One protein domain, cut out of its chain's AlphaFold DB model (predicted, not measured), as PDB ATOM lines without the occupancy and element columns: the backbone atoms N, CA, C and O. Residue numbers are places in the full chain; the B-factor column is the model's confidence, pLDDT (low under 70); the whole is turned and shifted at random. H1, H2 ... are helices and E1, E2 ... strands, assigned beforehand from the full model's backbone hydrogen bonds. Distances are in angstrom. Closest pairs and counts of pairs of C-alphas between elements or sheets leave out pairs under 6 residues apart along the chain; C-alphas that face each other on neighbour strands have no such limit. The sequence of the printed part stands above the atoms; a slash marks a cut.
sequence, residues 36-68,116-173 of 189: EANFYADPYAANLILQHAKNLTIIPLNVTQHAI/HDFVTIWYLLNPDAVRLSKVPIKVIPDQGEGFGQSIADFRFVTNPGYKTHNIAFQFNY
ATOM      1  N   GLU A  36      12.628 -20.194-150.757       98.50
ATOM      2  CA  GLU A  36      12.794 -19.525-152.043       98.50
ATOM      3  C   GLU A  36      11.475 -19.566-152.836       98.50
ATOM      4  O   GLU A  36      10.717 -20.528-152.728       98.50
ATOM      5  N   ALA A  37      11.206 -18.525-153.623       97.88
ATOM      6  CA  ALA A  37       9.951 -18.286-154.331       97.88
ATOM      7  C   ALA A  37       9.410 -19.471-155.143       97.88
ATOM      8  O   ALA A  37       8.251 -19.840-154.956       97.88
ATOM      9  N   ASN A  38      10.212 -20.085-156.013       98.44
ATOM     10  CA  ASN A  38       9.766 -21.193-156.858       98.44
ATOM     11  C   ASN A  38       9.428 -22.440-156.029       98.44
ATOM     12  O   ASN A  38       8.437 -23.119-156.297       98.44
ATOM     13  N   PHE A  39      10.229 -22.739-155.004       98.44
ATOM     14  CA  PHE A  39       9.992 -23.891-154.125       98.44
ATOM     15  C   PHE A  39       8.854 -23.647-153.125       98.44
ATOM     16  O   PHE A  39       8.158 -24.593-152.758       98.44
ATOM     17  N   TYR A  40       8.636 -22.396-152.716       98.50
ATOM     18  CA  TYR A  40       7.501 -21.972-151.898       98.50
ATOM     19  C   TYR A  40       6.183 -22.005-152.674       98.50
ATOM     20  O   TYR A  40       5.156 -22.389-152.122       98.50
ATOM     21  N   ALA A  41       6.204 -21.613-153.950       98.19
ATOM     22  CA  ALA A  41       5.005 -21.554-154.778       98.19
ATOM     23  C   ALA A  41       4.331 -22.925-154.929       98.19
ATOM     24  O   ALA A  41       3.105 -23.007-154.904       98.19
ATOM     25  N   ASP A  42       5.120 -23.998-155.067       98.31
ATOM     26  CA  ASP A  42       4.596 -25.365-155.137       98.31
ATOM     27  C   ASP A  42       5.598 -26.410-154.585       98.31
ATOM     28  O   ASP A  42       6.289 -27.109-155.345       98.31
ATOM     29  N   PRO A  43       5.684 -26.572-153.249       98.31
ATOM     30  CA  PRO A  43       6.566 -27.564-152.642       98.31
ATOM     31  C   PRO A  43       6.126 -29.003-152.925       98.31
ATOM     32  O   PRO A  43       6.950 -29.923-152.859       98.31
ATOM     33  N   TYR A  44       4.852 -29.231-153.257       98.12
ATOM     34  CA  TYR A  44       4.348 -30.549-153.637       98.12
ATOM     35  C   TYR A  44       4.928 -30.967-154.992       98.12
ATOM     36  O   TYR A  44       5.493 -32.059-155.111       98.12
ATOM     37  N   ALA A  45       4.882 -30.077-155.987       98.12
ATOM     38  CA  ALA A  45       5.512 -30.288-157.284       98.12
ATOM     39  C   ALA A  45       7.028 -30.460-157.163       98.12
ATOM     40  O   ALA A  45       7.580 -31.376-157.778       98.12
ATOM     41  N   ALA A  46       7.698 -29.633-156.351       98.12
ATOM     42  CA  ALA A  46       9.135 -29.757-156.116       98.12
ATOM     43  C   ALA A  46       9.495 -31.145-155.558       98.12
ATOM     44  O   ALA A  46      10.388 -31.813-156.077       98.12
ATOM     45  N   ASN A  47       8.745 -31.643-154.567       97.81
ATOM     46  CA  ASN A  47       8.921 -33.001-154.046       97.81
ATOM     47  C   ASN A  47       8.688 -34.085-155.099       97.81
ATOM     48  O   ASN A  47       9.467 -35.033-155.173       97.81
ATOM     49  N   LEU A  48       7.640 -33.959-155.912       97.25
ATOM     50  CA  LEU A  48       7.343 -34.926-156.967       97.25
ATOM     51  C   LEU A  48       8.502 -35.007-157.969       97.25
ATOM     52  O   LEU A  48       8.965 -36.096-158.308       97.25
ATOM     53  N   ILE A  49       9.028 -33.854-158.384       97.25
ATOM     54  CA  ILE A  49      10.193 -33.770-159.266       97.25
ATOM     55  C   ILE A  49      11.411 -34.423-158.607       97.25
ATOM     56  O   ILE A  49      12.044 -35.268-159.234       97.25
ATOM     57  N   LEU A  50      11.705 -34.116-157.339       97.38
ATOM     58  CA  LEU A  50      12.811 -34.744-156.605       97.38
ATOM     59  C   LEU A  50      12.679 -36.274-156.535       97.38
ATOM     60  O   LEU A  50      13.687 -36.974-156.488       97.38
ATOM     61  N   GLN A  51      11.467 -36.824-156.516       95.50
ATOM     62  CA  GLN A  51      11.275 -38.274-156.457       95.50
ATOM     63  C   GLN A  51      11.445 -38.968-157.814       95.50
ATOM     64  O   GLN A  51      11.874 -40.124-157.853       95.50
ATOM     65  N   HIS A  52      11.123 -38.289-158.920       95.44
ATOM     66  CA  HIS A  52      11.019 -38.925-160.238       95.44
ATOM     67  C   HIS A  52      12.066 -38.478-161.262       95.44
ATOM     68  O   HIS A  52      12.379 -39.251-162.173       95.44
ATOM     69  N   ALA A  53      12.613 -37.269-161.139       95.88
ATOM     70  CA  ALA A  53      13.626 -36.763-162.052       95.88
ATOM     71  C   ALA A  53      14.940 -37.533-161.877       95.88
ATOM     72  O   ALA A  53      15.470 -37.670-160.773       95.88
ATOM     73  N   LYS A  54      15.483 -38.026-162.991       93.12
ATOM     74  CA  LYS A  54      16.841 -38.571-163.050       93.12
ATOM     75  C   LYS A  54      17.785 -37.464-163.496       93.12
ATOM     76  O   LYS A  54      17.443 -36.730-164.411       93.12
ATOM     77  N   ASN A  55      18.975 -37.390-162.902       95.44
ATOM     78  CA  ASN A  55      19.987 -36.391-163.262       95.44
ATOM     79  C   ASN A  55      19.461 -34.943-163.150       95.44
ATOM     80  O   ASN A  55      19.466 -34.185-164.118       95.44
ATOM     81  N   LEU A  56      18.941 -34.595-161.971       98.06
ATOM     82  CA  LEU A  56      18.495 -33.244-161.653       98.06
ATOM     83  C   LEU A  56      19.635 -32.438-161.021       98.06
ATOM     84  O   LEU A  56      20.268 -32.882-160.058       98.06
ATOM     85  N   THR A  57      19.826 -31.232-161.544       98.50
ATOM     86  CA  THR A  57      20.724 -30.211-161.018       98.50
ATOM     87  C   THR A  57      19.917 -28.988-160.593       98.50
ATOM     88  O   THR A  57      19.216 -28.372-161.395       98.50
ATOM     89  N   ILE A  58      20.020 -28.634-159.317       98.69
ATOM     90  CA  ILE A  58      19.374 -27.457-158.738       98.69
ATOM     91  C   ILE A  58      20.395 -26.327-158.652       98.69
ATOM     92  O   ILE A  58      21.490 -26.505-158.113       98.69
ATOM     93  N   ILE A  59      20.022 -25.160-159.169       98.62
ATOM     94  CA  ILE A  59      20.791 -23.919-159.111       98.62
ATOM     95  C   ILE A  59      20.082 -22.984-158.111       98.62
ATOM     96  O   ILE A  59      19.122 -22.304-158.477       98.62
ATOM     97  N   PRO A  60      20.482 -22.992-156.829       98.44
ATOM     98  CA  PRO A  60      19.689 -22.386-155.764       98.44
ATOM     99  C   PRO A  60      19.962 -20.895-155.563       98.44
ATOM    100  O   PRO A  60      20.911 -20.315-156.102       98.44
ATOM    101  N   LEU A  61      19.151 -20.270-154.711       97.75
ATOM    102  CA  LEU A  61      19.266 -18.868-154.318       97.75
ATOM    103  C   LEU A  61      20.660 -18.518-153.775       97.75
ATOM    104  O   LEU A  61      21.237 -17.516-154.190       97.75
ATOM    105  N   ASN A  62      21.253 -19.400-152.959       95.88
ATOM    106  CA  ASN A  62      22.594 -19.220-152.386       95.88
ATOM    107  C   ASN A  62      23.727 -19.138-153.425       95.88
ATOM    108  O   ASN A  62      24.835 -18.740-153.085       95.88
ATOM    109  N   VAL A  63      23.469 -19.514-154.681       97.56
ATOM    110  CA  VAL A  63      24.382 -19.319-155.817       97.56
ATOM    111  C   VAL A  63      23.928 -18.132-156.650       97.56
ATOM    112  O   VAL A  63      24.688 -17.200-156.902       97.56
ATOM    113  N   THR A  64      22.670 -18.164-157.073       97.44
ATOM    114  CA  THR A  64      22.140 -17.252-158.088       97.44
ATOM    115  C   THR A  64      22.099 -15.791-157.667       97.44
ATOM    116  O   THR A  64      22.282 -14.913-158.503       97.44
ATOM    117  N   GLN A  65      21.928 -15.504-156.380       94.94
ATOM    118  CA  GLN A  65      21.972 -14.136-155.862       94.94
ATOM    119  C   GLN A  65      23.317 -13.431-156.071       94.94
ATOM    120  O   GLN A  65      23.392 -12.212-155.982       94.94
ATOM    121  N   HIS A  66      24.387 -14.192-156.309       95.50
ATOM    122  CA  HIS A  66      25.717 -13.652-156.560       95.50
ATOM    123  C   HIS A  66      25.985 -13.467-158.061       95.50
ATOM    124  O   HIS A  66      27.002 -12.883-158.428       95.50
ATOM    125  N   ALA A  67      25.087 -13.924-158.943       96.62
ATOM    126  CA  ALA A  67      25.164 -13.712-160.387       96.62
ATOM    127  C   ALA A  67      24.661 -12.311-160.757       96.62
ATOM    128  O   ALA A  67      23.619 -12.138-161.385       96.62
ATOM    129  N   ILE A  68      25.400 -11.303-160.304       96.12
ATOM    130  CA  ILE A  68      25.035  -9.897-160.429       96.12
ATOM    131  C   ILE A  68      25.400  -9.354-161.815       96.12
ATOM    132  O   ILE A  68      26.514  -9.533-162.301       96.12
ATOM    133  N   HIS A 116      18.901 -14.630-161.744       96.56
ATOM    134  CA  HIS A 116      18.637 -15.949-161.169       96.56
ATOM    135  C   HIS A 116      18.491 -17.078-162.193       96.56
ATOM    136  O   HIS A 116      19.287 -18.020-162.205       96.56
ATOM    137  N   ASP A 117      17.515 -16.953-163.088       96.50
ATOM    138  CA  ASP A 117      17.217 -17.992-164.074       96.50
ATOM    139  C   ASP A 117      18.321 -18.118-165.126       96.50
ATOM    140  O   ASP A 117      18.595 -19.216-165.614       96.50
ATOM    141  N   PHE A 118      19.019 -17.022-165.437       95.44
ATOM    142  CA  PHE A 118      20.078 -17.012-166.447       95.44
ATOM    143  C   PHE A 118      21.248 -17.928-166.069       95.44
ATOM    144  O   PHE A 118      21.877 -18.519-166.948       95.44
ATOM    145  N   VAL A 119      21.508 -18.120-164.768       97.56
ATOM    146  CA  VAL A 119      22.553 -19.041-164.294       97.56
ATOM    147  C   VAL A 119      22.273 -20.481-164.725       97.56
ATOM    148  O   VAL A 119      23.220 -21.219-164.973       97.56
ATOM    149  N   THR A 120      21.010 -20.892-164.876       97.81
ATOM    150  CA  THR A 120      20.679 -22.260-165.322       97.81
ATOM    151  C   THR A 120      21.125 -22.515-166.760       97.81
ATOM    152  O   THR A 120      21.751 -23.538-167.041       97.81
ATOM    153  N   ILE A 121      20.873 -21.556-167.655       96.75
ATOM    154  CA  ILE A 121      21.291 -21.613-169.059       96.75
ATOM    155  C   ILE A 121      22.810 -21.482-169.150       96.75
ATOM    156  O   ILE A 121      23.462 -22.231-169.875       96.75
ATOM    157  N   TRP A 122      23.396 -20.562-168.386       97.81
ATOM    158  CA  TRP A 122      24.840 -20.383-168.374       97.81
ATOM    159  C   TRP A 122      25.575 -21.628-167.848       97.81
ATOM    160  O   TRP A 122      26.581 -22.015-168.440       97.81
ATOM    161  N   TYR A 123      25.049 -22.302-166.817       97.94
ATOM    162  CA  TYR A 123      25.560 -23.588-166.322       97.94
ATOM    163  C   TYR A 123      25.484 -24.679-167.394       97.94
ATOM    164  O   TYR A 123      26.467 -25.385-167.597       97.94
ATOM    165  N   LEU A 124      24.362 -24.790-168.113       97.19
ATOM    166  CA  LEU A 124      24.210 -25.766-169.198       97.19
ATOM    167  C   LEU A 124      25.321 -25.632-170.255       97.19
ATOM    168  O   LEU A 124      25.787 -26.633-170.796       97.19
ATOM    169  N   LEU A 125      25.752 -24.400-170.536       97.00
ATOM    170  CA  LEU A 125      26.822 -24.106-171.493       97.00
ATOM    171  C   LEU A 125      28.230 -24.201-170.880       97.00
ATOM    172  O   LEU A 125      29.197 -24.417-171.606       97.00
ATOM    173  N   ASN A 126      28.354 -24.043-169.562       97.44
ATOM    174  CA  ASN A 126      29.625 -23.959-168.842       97.44
ATOM    175  C   ASN A 126      29.611 -24.826-167.568       97.44
ATOM    176  O   ASN A 126      29.779 -24.300-166.462       97.44
ATOM    177  N   PRO A 127      29.418 -26.154-167.676       96.62
ATOM    178  CA  PRO A 127      29.255 -27.010-166.502       96.62
ATOM    179  C   PRO A 127      30.506 -27.036-165.610       96.62
ATOM    180  O   PRO A 127      30.400 -27.208-164.400       96.62
ATOM    181  N   ASP A 128      31.690 -26.808-166.185       97.44
ATOM    182  CA  ASP A 128      32.971 -26.737-165.478       97.44
ATOM    183  C   ASP A 128      33.146 -25.447-164.653       97.44
ATOM    184  O   ASP A 128      33.993 -25.377-163.762       97.44
ATOM    185  N   ALA A 129      32.332 -24.423-164.924       97.56
ATOM    186  CA  ALA A 129      32.354 -23.152-164.211       97.56
ATOM    187  C   ALA A 129      31.519 -23.162-162.921       97.56
ATOM    188  O   ALA A 129      31.528 -22.171-162.186       97.56
ATOM    189  N   VAL A 130      30.812 -24.261-162.629       97.81
ATOM    190  CA  VAL A 130      29.951 -24.423-161.453       97.81
ATOM    191  C   VAL A 130      30.402 -25.631-160.642       97.81
ATOM    192  O   VAL A 130      30.626 -26.717-161.167       97.81
ATOM    193  N   ARG A 131      30.513 -25.458-159.326       97.75
ATOM    194  CA  ARG A 131      30.791 -26.558-158.402       97.75
ATOM    195  C   ARG A 131      29.488 -27.117-157.861       97.75
ATOM    196  O   ARG A 131      28.713 -26.401-157.221       97.75
ATOM    197  N   LEU A 132      29.297 -28.409-158.095       97.56
ATOM    198  CA  LEU A 132      28.139 -29.166-157.647       97.56
ATOM    199  C   LEU A 132      28.491 -30.026-156.435       97.56
ATOM    200  O   LEU A 132      29.600 -30.547-156.326       97.56
ATOM    201  N   SER A 133      27.512 -30.224-155.560       96.19
ATOM    202  CA  SER A 133      27.528 -31.281-154.555       96.19
ATOM    203  C   SER A 133      26.328 -32.189-154.761       96.19
ATOM    204  O   SER A 133      25.225 -31.718-155.043       96.19
ATOM    205  N   LYS A 134      26.547 -33.495-154.629       96.75
ATOM    206  CA  LYS A 134      25.520 -34.511-154.827       96.75
ATOM    207  C   LYS A 134      25.006 -34.978-153.470       96.75
ATOM    208  O   LYS A 134      25.708 -35.694-152.763       96.75
ATOM    209  N   VAL A 135      23.796 -34.564-153.107       96.88
ATOM    210  CA  VAL A 135      23.255 -34.729-151.747       96.88
ATOM    211  C   VAL A 135      21.779 -35.117-151.750       96.88
ATOM    212  O   VAL A 135      21.071 -34.795-152.704       96.88
ATOM    213  N   PRO A 136      21.286 -35.838-150.726       97.81
ATOM    214  CA  PRO A 136      19.860 -36.095-150.552       97.81
ATOM    215  C   PRO A 136      19.090 -34.816-150.230       97.81
ATOM    216  O   PRO A 136      19.511 -34.041-149.371       97.81
ATOM    217  N   ILE A 137      17.958 -34.612-150.906       98.00
ATOM    218  CA  ILE A 137      17.166 -33.380-150.810       98.00
ATOM    219  C   ILE A 137      15.712 -33.673-150.465       98.00
ATOM    220  O   ILE A 137      15.112 -34.632-150.961       98.00
ATOM    221  N   LYS A 138      15.129 -32.780-149.665       97.44
ATOM    222  CA  LYS A 138      13.698 -32.703-149.377       97.44
ATOM    223  C   LYS A 138      13.234 -31.253-149.436       97.44
ATOM    224  O   LYS A 138      13.958 -30.363-149.009       97.44
ATOM    225  N   VAL A 139      12.014 -31.030-149.913       98.31
ATOM    226  CA  VAL A 139      11.301 -29.760-149.709       98.31
ATOM    227  C   VAL A 139      10.187 -30.008-148.706       98.31
ATOM    228  O   VAL A 139       9.552 -31.062-148.771       98.31
ATOM    229  N   ILE A 140       9.953 -29.102-147.766       98.19
ATOM    230  CA  ILE A 140       8.890 -29.249-146.767       98.19
ATOM    231  C   ILE A 140       7.536 -28.868-147.392       98.19
ATOM    232  O   ILE A 140       7.361 -27.715-147.792       98.19
ATOM    233  N   PRO A 141       6.581 -29.813-147.515       97.50
ATOM    234  CA  PRO A 141       5.256 -29.542-148.073       97.50
ATOM    235  C   PRO A 141       4.202 -29.259-146.990       97.50
ATOM    236  O   PRO A 141       3.055 -28.949-147.309       97.50
ATOM    237  N   ASP A 142       4.565 -29.429-145.720       97.25
ATOM    238  CA  ASP A 142       3.658 -29.275-144.593       97.25
ATOM    239  C   ASP A 142       3.431 -27.789-144.329       97.25
ATOM    240  O   ASP A 142       4.372 -26.992-144.312       97.25
ATOM    241  N   GLN A 143       2.165 -27.414-144.157       92.50
ATOM    242  CA  GLN A 143       1.783 -26.034-143.881       92.50
ATOM    243  C   GLN A 143       2.398 -25.576-142.548       92.50
ATOM    244  O   GLN A 143       2.368 -26.311-141.560       92.50
ATOM    245  N   GLY A 144       2.951 -24.364-142.523       95.69
ATOM    246  CA  GLY A 144       3.657 -23.798-141.371       95.69
ATOM    247  C   GLY A 144       4.867 -22.967-141.795       95.69
ATOM    248  O   GLY A 144       5.071 -22.715-142.981       95.69
ATOM    249  N   GLU A 145       5.699 -22.558-140.834       96.50
ATOM    250  CA  GLU A 145       6.877 -21.710-141.100       96.50
ATOM    251  C   GLU A 145       7.895 -22.368-142.042       96.50
ATOM    252  O   GLU A 145       8.590 -21.682-142.787       96.50
ATOM    253  N   GLY A 146       7.956 -23.703-142.027       97.38
ATOM    254  CA  GLY A 146       8.825 -24.494-142.891       97.38
ATOM    255  C   GLY A 146       8.309 -24.676-144.319       97.38
ATOM    256  O   GLY A 146       9.041 -25.231-145.129       97.38
ATOM    257  N   PHE A 147       7.086 -24.257-144.655       98.38
ATOM    258  CA  PHE A 147       6.498 -24.512-145.973       98.38
ATOM    259  C   PHE A 147       7.397 -23.973-147.098       98.38
ATOM    260  O   PHE A 147       7.770 -22.800-147.100       98.38
ATOM    261  N   GLY A 148       7.792 -24.837-148.041       98.31
ATOM    262  CA  GLY A 148       8.707 -24.478-149.133       98.31
ATOM    263  C   GLY A 148      10.200 -24.548-148.800       98.31
ATOM    264  O   GLY A 148      11.026 -24.373-149.697       98.31
ATOM    265  N   GLN A 149      10.584 -24.832-147.552       98.50
ATOM    266  CA  GLN A 149      11.990 -24.941-147.166       98.50
ATOM    267  C   GLN A 149      12.663 -26.121-147.873       98.50
ATOM    268  O   GLN A 149      12.205 -27.262-147.781       98.50
ATOM    269  N   SER A 150      13.795 -25.861-148.525       98.25
ATOM    270  CA  SER A 150      14.661 -26.893-149.095       98.25
ATOM    271  C   SER A 150      15.737 -27.332-148.105       98.25
ATOM    272  O   SER A 150      16.538 -26.530-147.632       98.25
ATOM    273  N   ILE A 151      15.782 -28.630-147.823       96.94
ATOM    274  CA  ILE A 151      16.727 -29.272-146.911       96.94
ATOM    275  C   ILE A 151      17.655 -30.164-147.725       96.94
ATOM    276  O   ILE A 151      17.192 -31.003-148.500       96.94
ATOM    277  N   ALA A 152      18.960 -30.011-147.511       96.75
ATOM    278  CA  ALA A 152      19.982 -30.917-148.015       96.75
ATOM    279  C   ALA A 152      20.646 -31.650-146.843       96.75
ATOM    280  O   ALA A 152      21.112 -31.021-145.891       96.75
ATOM    281  N   ASP A 153      20.678 -32.979-146.903       96.31
ATOM    282  CA  ASP A 153      21.195 -33.819-145.823       96.31
ATOM    283  C   ASP A 153      22.689 -34.118-146.013       96.31
ATOM    284  O   ASP A 153      23.071 -35.029-146.745       96.31
ATOM    285  N   PHE A 154      23.535 -33.327-145.352       93.56
ATOM    286  CA  PHE A 154      25.000 -33.428-145.412       93.56
ATOM    287  C   PHE A 154      25.614 -34.378-144.372       93.56
ATOM    288  O   PHE A 154      26.836 -34.454-144.242       93.56
ATOM    289  N   ARG A 155      24.791 -35.082-143.588       95.00
ATOM    290  CA  ARG A 155      25.276 -36.001-142.550       95.00
ATOM    291  C   ARG A 155      25.889 -37.255-143.174       95.00
ATOM    292  O   ARG A 155      25.554 -37.637-144.290       95.00
ATOM    293  N   PHE A 156      26.740 -37.946-142.412       91.81
ATOM    294  CA  PHE A 156      27.325 -39.225-142.834       91.81
ATOM    295  C   PHE A 156      26.260 -40.315-143.048       91.81
ATOM    296  O   PHE A 156      26.313 -41.054-144.026       91.81
ATOM    297  N   VAL A 157      25.270 -40.385-142.151       93.75
ATOM    298  CA  VAL A 157      24.072 -41.219-142.315       93.75
ATOM    299  C   VAL A 157      22.910 -40.306-142.675       93.75
ATOM    300  O   VAL A 157      22.495 -39.472-141.866       93.75
ATOM    301  N   THR A 158      22.405 -40.457-143.892       93.56
ATOM    302  CA  THR A 158      21.350 -39.608-144.443       93.56
ATOM    303  C   THR A 158      19.970 -40.243-144.295       93.56
ATOM    304  O   THR A 158      19.832 -41.437-144.021       93.56
ATOM    305  N   ASN A 159      18.918 -39.440-144.458       92.12
ATOM    306  CA  ASN A 159      17.549 -39.945-144.466       92.12
ATOM    307  C   ASN A 159      17.303 -40.829-145.711       92.12
ATOM    308  O   ASN A 159      17.387 -40.323-146.834       92.12
ATOM    309  N   PRO A 160      16.927 -42.113-145.552       90.88
ATOM    310  CA  PRO A 160      16.745 -43.030-146.681       90.88
ATOM    311  C   PRO A 160      15.564 -42.662-147.597       90.88
ATOM    312  O   PRO A 160      15.486 -43.141-148.727       90.88
ATOM    313  N   GLY A 161      14.639 -41.813-147.136       92.62
ATOM    314  CA  GLY A 161      13.515 -41.323-147.934       92.62
ATOM    315  C   GLY A 161      13.871 -40.182-148.895       92.62
ATOM    316  O   GLY A 161      13.064 -39.841-149.764       92.62
ATOM    317  N   TYR A 162      15.049 -39.566-148.756       95.94
ATOM    318  CA  TYR A 162      15.455 -38.432-149.588       95.94
ATOM    319  C   TYR A 162      16.203 -38.929-150.823       95.94
ATOM    320  O   TYR A 162      17.076 -39.793-150.742       95.94
ATOM    321  N   LYS A 163      15.870 -38.376-151.991       97.00
ATOM    322  CA  LYS A 163      16.578 -38.695-153.236       97.00
ATOM    323  C   LYS A 163      17.770 -37.773-153.416       97.00
ATOM    324  O   LYS A 163      17.707 -36.589-153.091       97.00
ATOM    325  N   THR A 164      18.852 -38.345-153.927       97.44
ATOM    326  CA  THR A 164      20.120 -37.652-154.134       97.44
ATOM    327  C   THR A 164      20.145 -36.930-155.476       97.44
ATOM    328  O   THR A 164      20.010 -37.573-156.516       97.44
ATOM    329  N   HIS A 165      20.412 -35.626-155.448       98.06
ATOM    330  CA  HIS A 165      20.485 -34.751-156.624       98.06
ATOM    331  C   HIS A 165      21.711 -33.848-156.559       98.06
ATOM    332  O   HIS A 165      22.354 -33.752-155.514       98.06
ATOM    333  N   ASN A 166      22.039 -33.194-157.671       98.25
ATOM    334  CA  ASN A 166      23.104 -32.200-157.691       98.25
ATOM    335  C   ASN A 166      22.557 -30.842-157.238       98.25
ATOM    336  O   ASN A 166      21.483 -30.425-157.666       98.25
ATOM    337  N   ILE A 167      23.322 -30.127-156.418       97.94
ATOM    338  CA  ILE A 167      23.058 -28.738-156.038       97.94
ATOM    339  C   ILE A 167      24.310 -27.921-156.330       97.94
ATOM    340  O   ILE A 167      25.410 -28.316-155.935       97.94
ATOM    341  N   ALA A 168      24.153 -26.775-156.985       98.00
ATOM    342  CA  ALA A 168      25.235 -25.812-157.118       98.00
ATOM    343  C   ALA A 168      25.510 -25.100-155.786       98.00
ATOM    344  O   ALA A 168      24.594 -24.643-155.104       98.00
ATOM    345  N   PHE A 169      26.791 -24.958-155.444       95.19
ATOM    346  CA  PHE A 169      27.235 -24.225-154.249       95.19
ATOM    347  C   PHE A 169      28.109 -23.023-154.567       95.19
ATOM    348  O   PHE A 169      28.141 -22.061-153.806       95.19
ATOM    349  N   GLN A 170      28.837 -23.079-155.679       95.56
ATOM    350  CA  GLN A 170      29.730 -22.016-156.117       95.56
ATOM    351  C   GLN A 170      29.737 -21.972-157.637       95.56
ATOM    352  O   GLN A 170      29.546 -22.993-158.298       95.56
ATOM    353  N   PHE A 171      30.025 -20.803-158.185       97.62
ATOM    354  CA  PHE A 171      30.276 -20.629-159.605       97.62
ATOM    355  C   PHE A 171      31.365 -19.581-159.818       97.62
ATOM    356  O   PHE A 171      31.661 -18.776-158.932       97.62
ATOM    357  N   ASN A 172      31.980 -19.601-160.995       98.12
ATOM    358  CA  ASN A 172      32.969 -18.609-161.378       98.12
ATOM    359  C   ASN A 172      32.274 -17.326-161.864       98.12
ATOM    360  O   ASN A 172      31.886 -17.224-163.028       98.12
ATOM    361  N   TYR A 173      32.145 -16.346-160.969       97.44
ATOM    362  CA  TYR A 173      31.510 -15.062-161.274       97.44
ATOM    363  C   TYR A 173      32.248 -14.254-162.351       97.44
ATOM    364  O   TYR A 173      31.610 -13.652-163.210       97.44
TER     365      TYR A 173
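AT A GLANCE: This is residues 36 to 68 and 116 to 173 of the 189 residues of the protein "IU_nuc_hydro domain-containing protein" of Bacillus wiedmannii (UniProt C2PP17). A strongly twisted sheet of four strands, with the long strands E2 and E4 side by side as its middle, has helices H2, H3 and H4 on one face and no named helix on the other. H2, with the short H1 near it, lies toward one end of the sheet, H3 and H4 toward the other. The printed part has 91 residues, in the order H1 H2 E1 H3 H4 E2 E3 E4; the sheet, E1 E4 E2 E3, is mixed and the class is mixed, helices and strands. It is compact, with a radius of gyration of the C-alphas of 13.3 A and spans of 35 by 28 by 22 A.

IN THESE COORDINATES: H1, residues 37 to 41, begins at C-alpha 37 (9.951, -18.286, -154.331). H2 is residues 43 to 52, 14.4 A; E1 56 to 59; H3 61 to 64; H4 118 to 125, 11.0 A. E2, residues 130 to 139, 22.7 A, bends by 81 degrees at 136. E3 is 150 to 152; E4, 163 to 171, 23.5 A, ends at C-alpha 171 (30.276, -20.629, -159.605).

HOW THE PARTS SIT: E4 is parallel to E1, with N 58 and O 166 2.8 A apart, and antiparallel to E2, with N 167 and O 133 2.8 A apart. E2 and E3 form an antiparallel hairpin, with N 151 and O 138 2.8 A apart. H2 is on the sheet at a height of 7.6 A; its closest C-alphas to E2 are Asn 47 and Val 139, 5.9 A. H3 and H4 are on the same face, at heights of 7.1 A and 8.7 A. H1 is only just not on the sheet, with 4 pairs of C-alphas within 10 A. Every O i to N i+4 pair is within hydrogen-bond range in H1, H2 and H4; H3 is too short for one.

THE WHOLE: The C-alphas farthest apart, Asp 128 and Gly 144, are 38.1 A apart. Residues 69 to 115 are not printed; C-alphas 68 and 116 are 8.8 A apart across this cut, between H3 and H4. Of the links printed whole, none is long. No printed residue is under 70 in pLDDT.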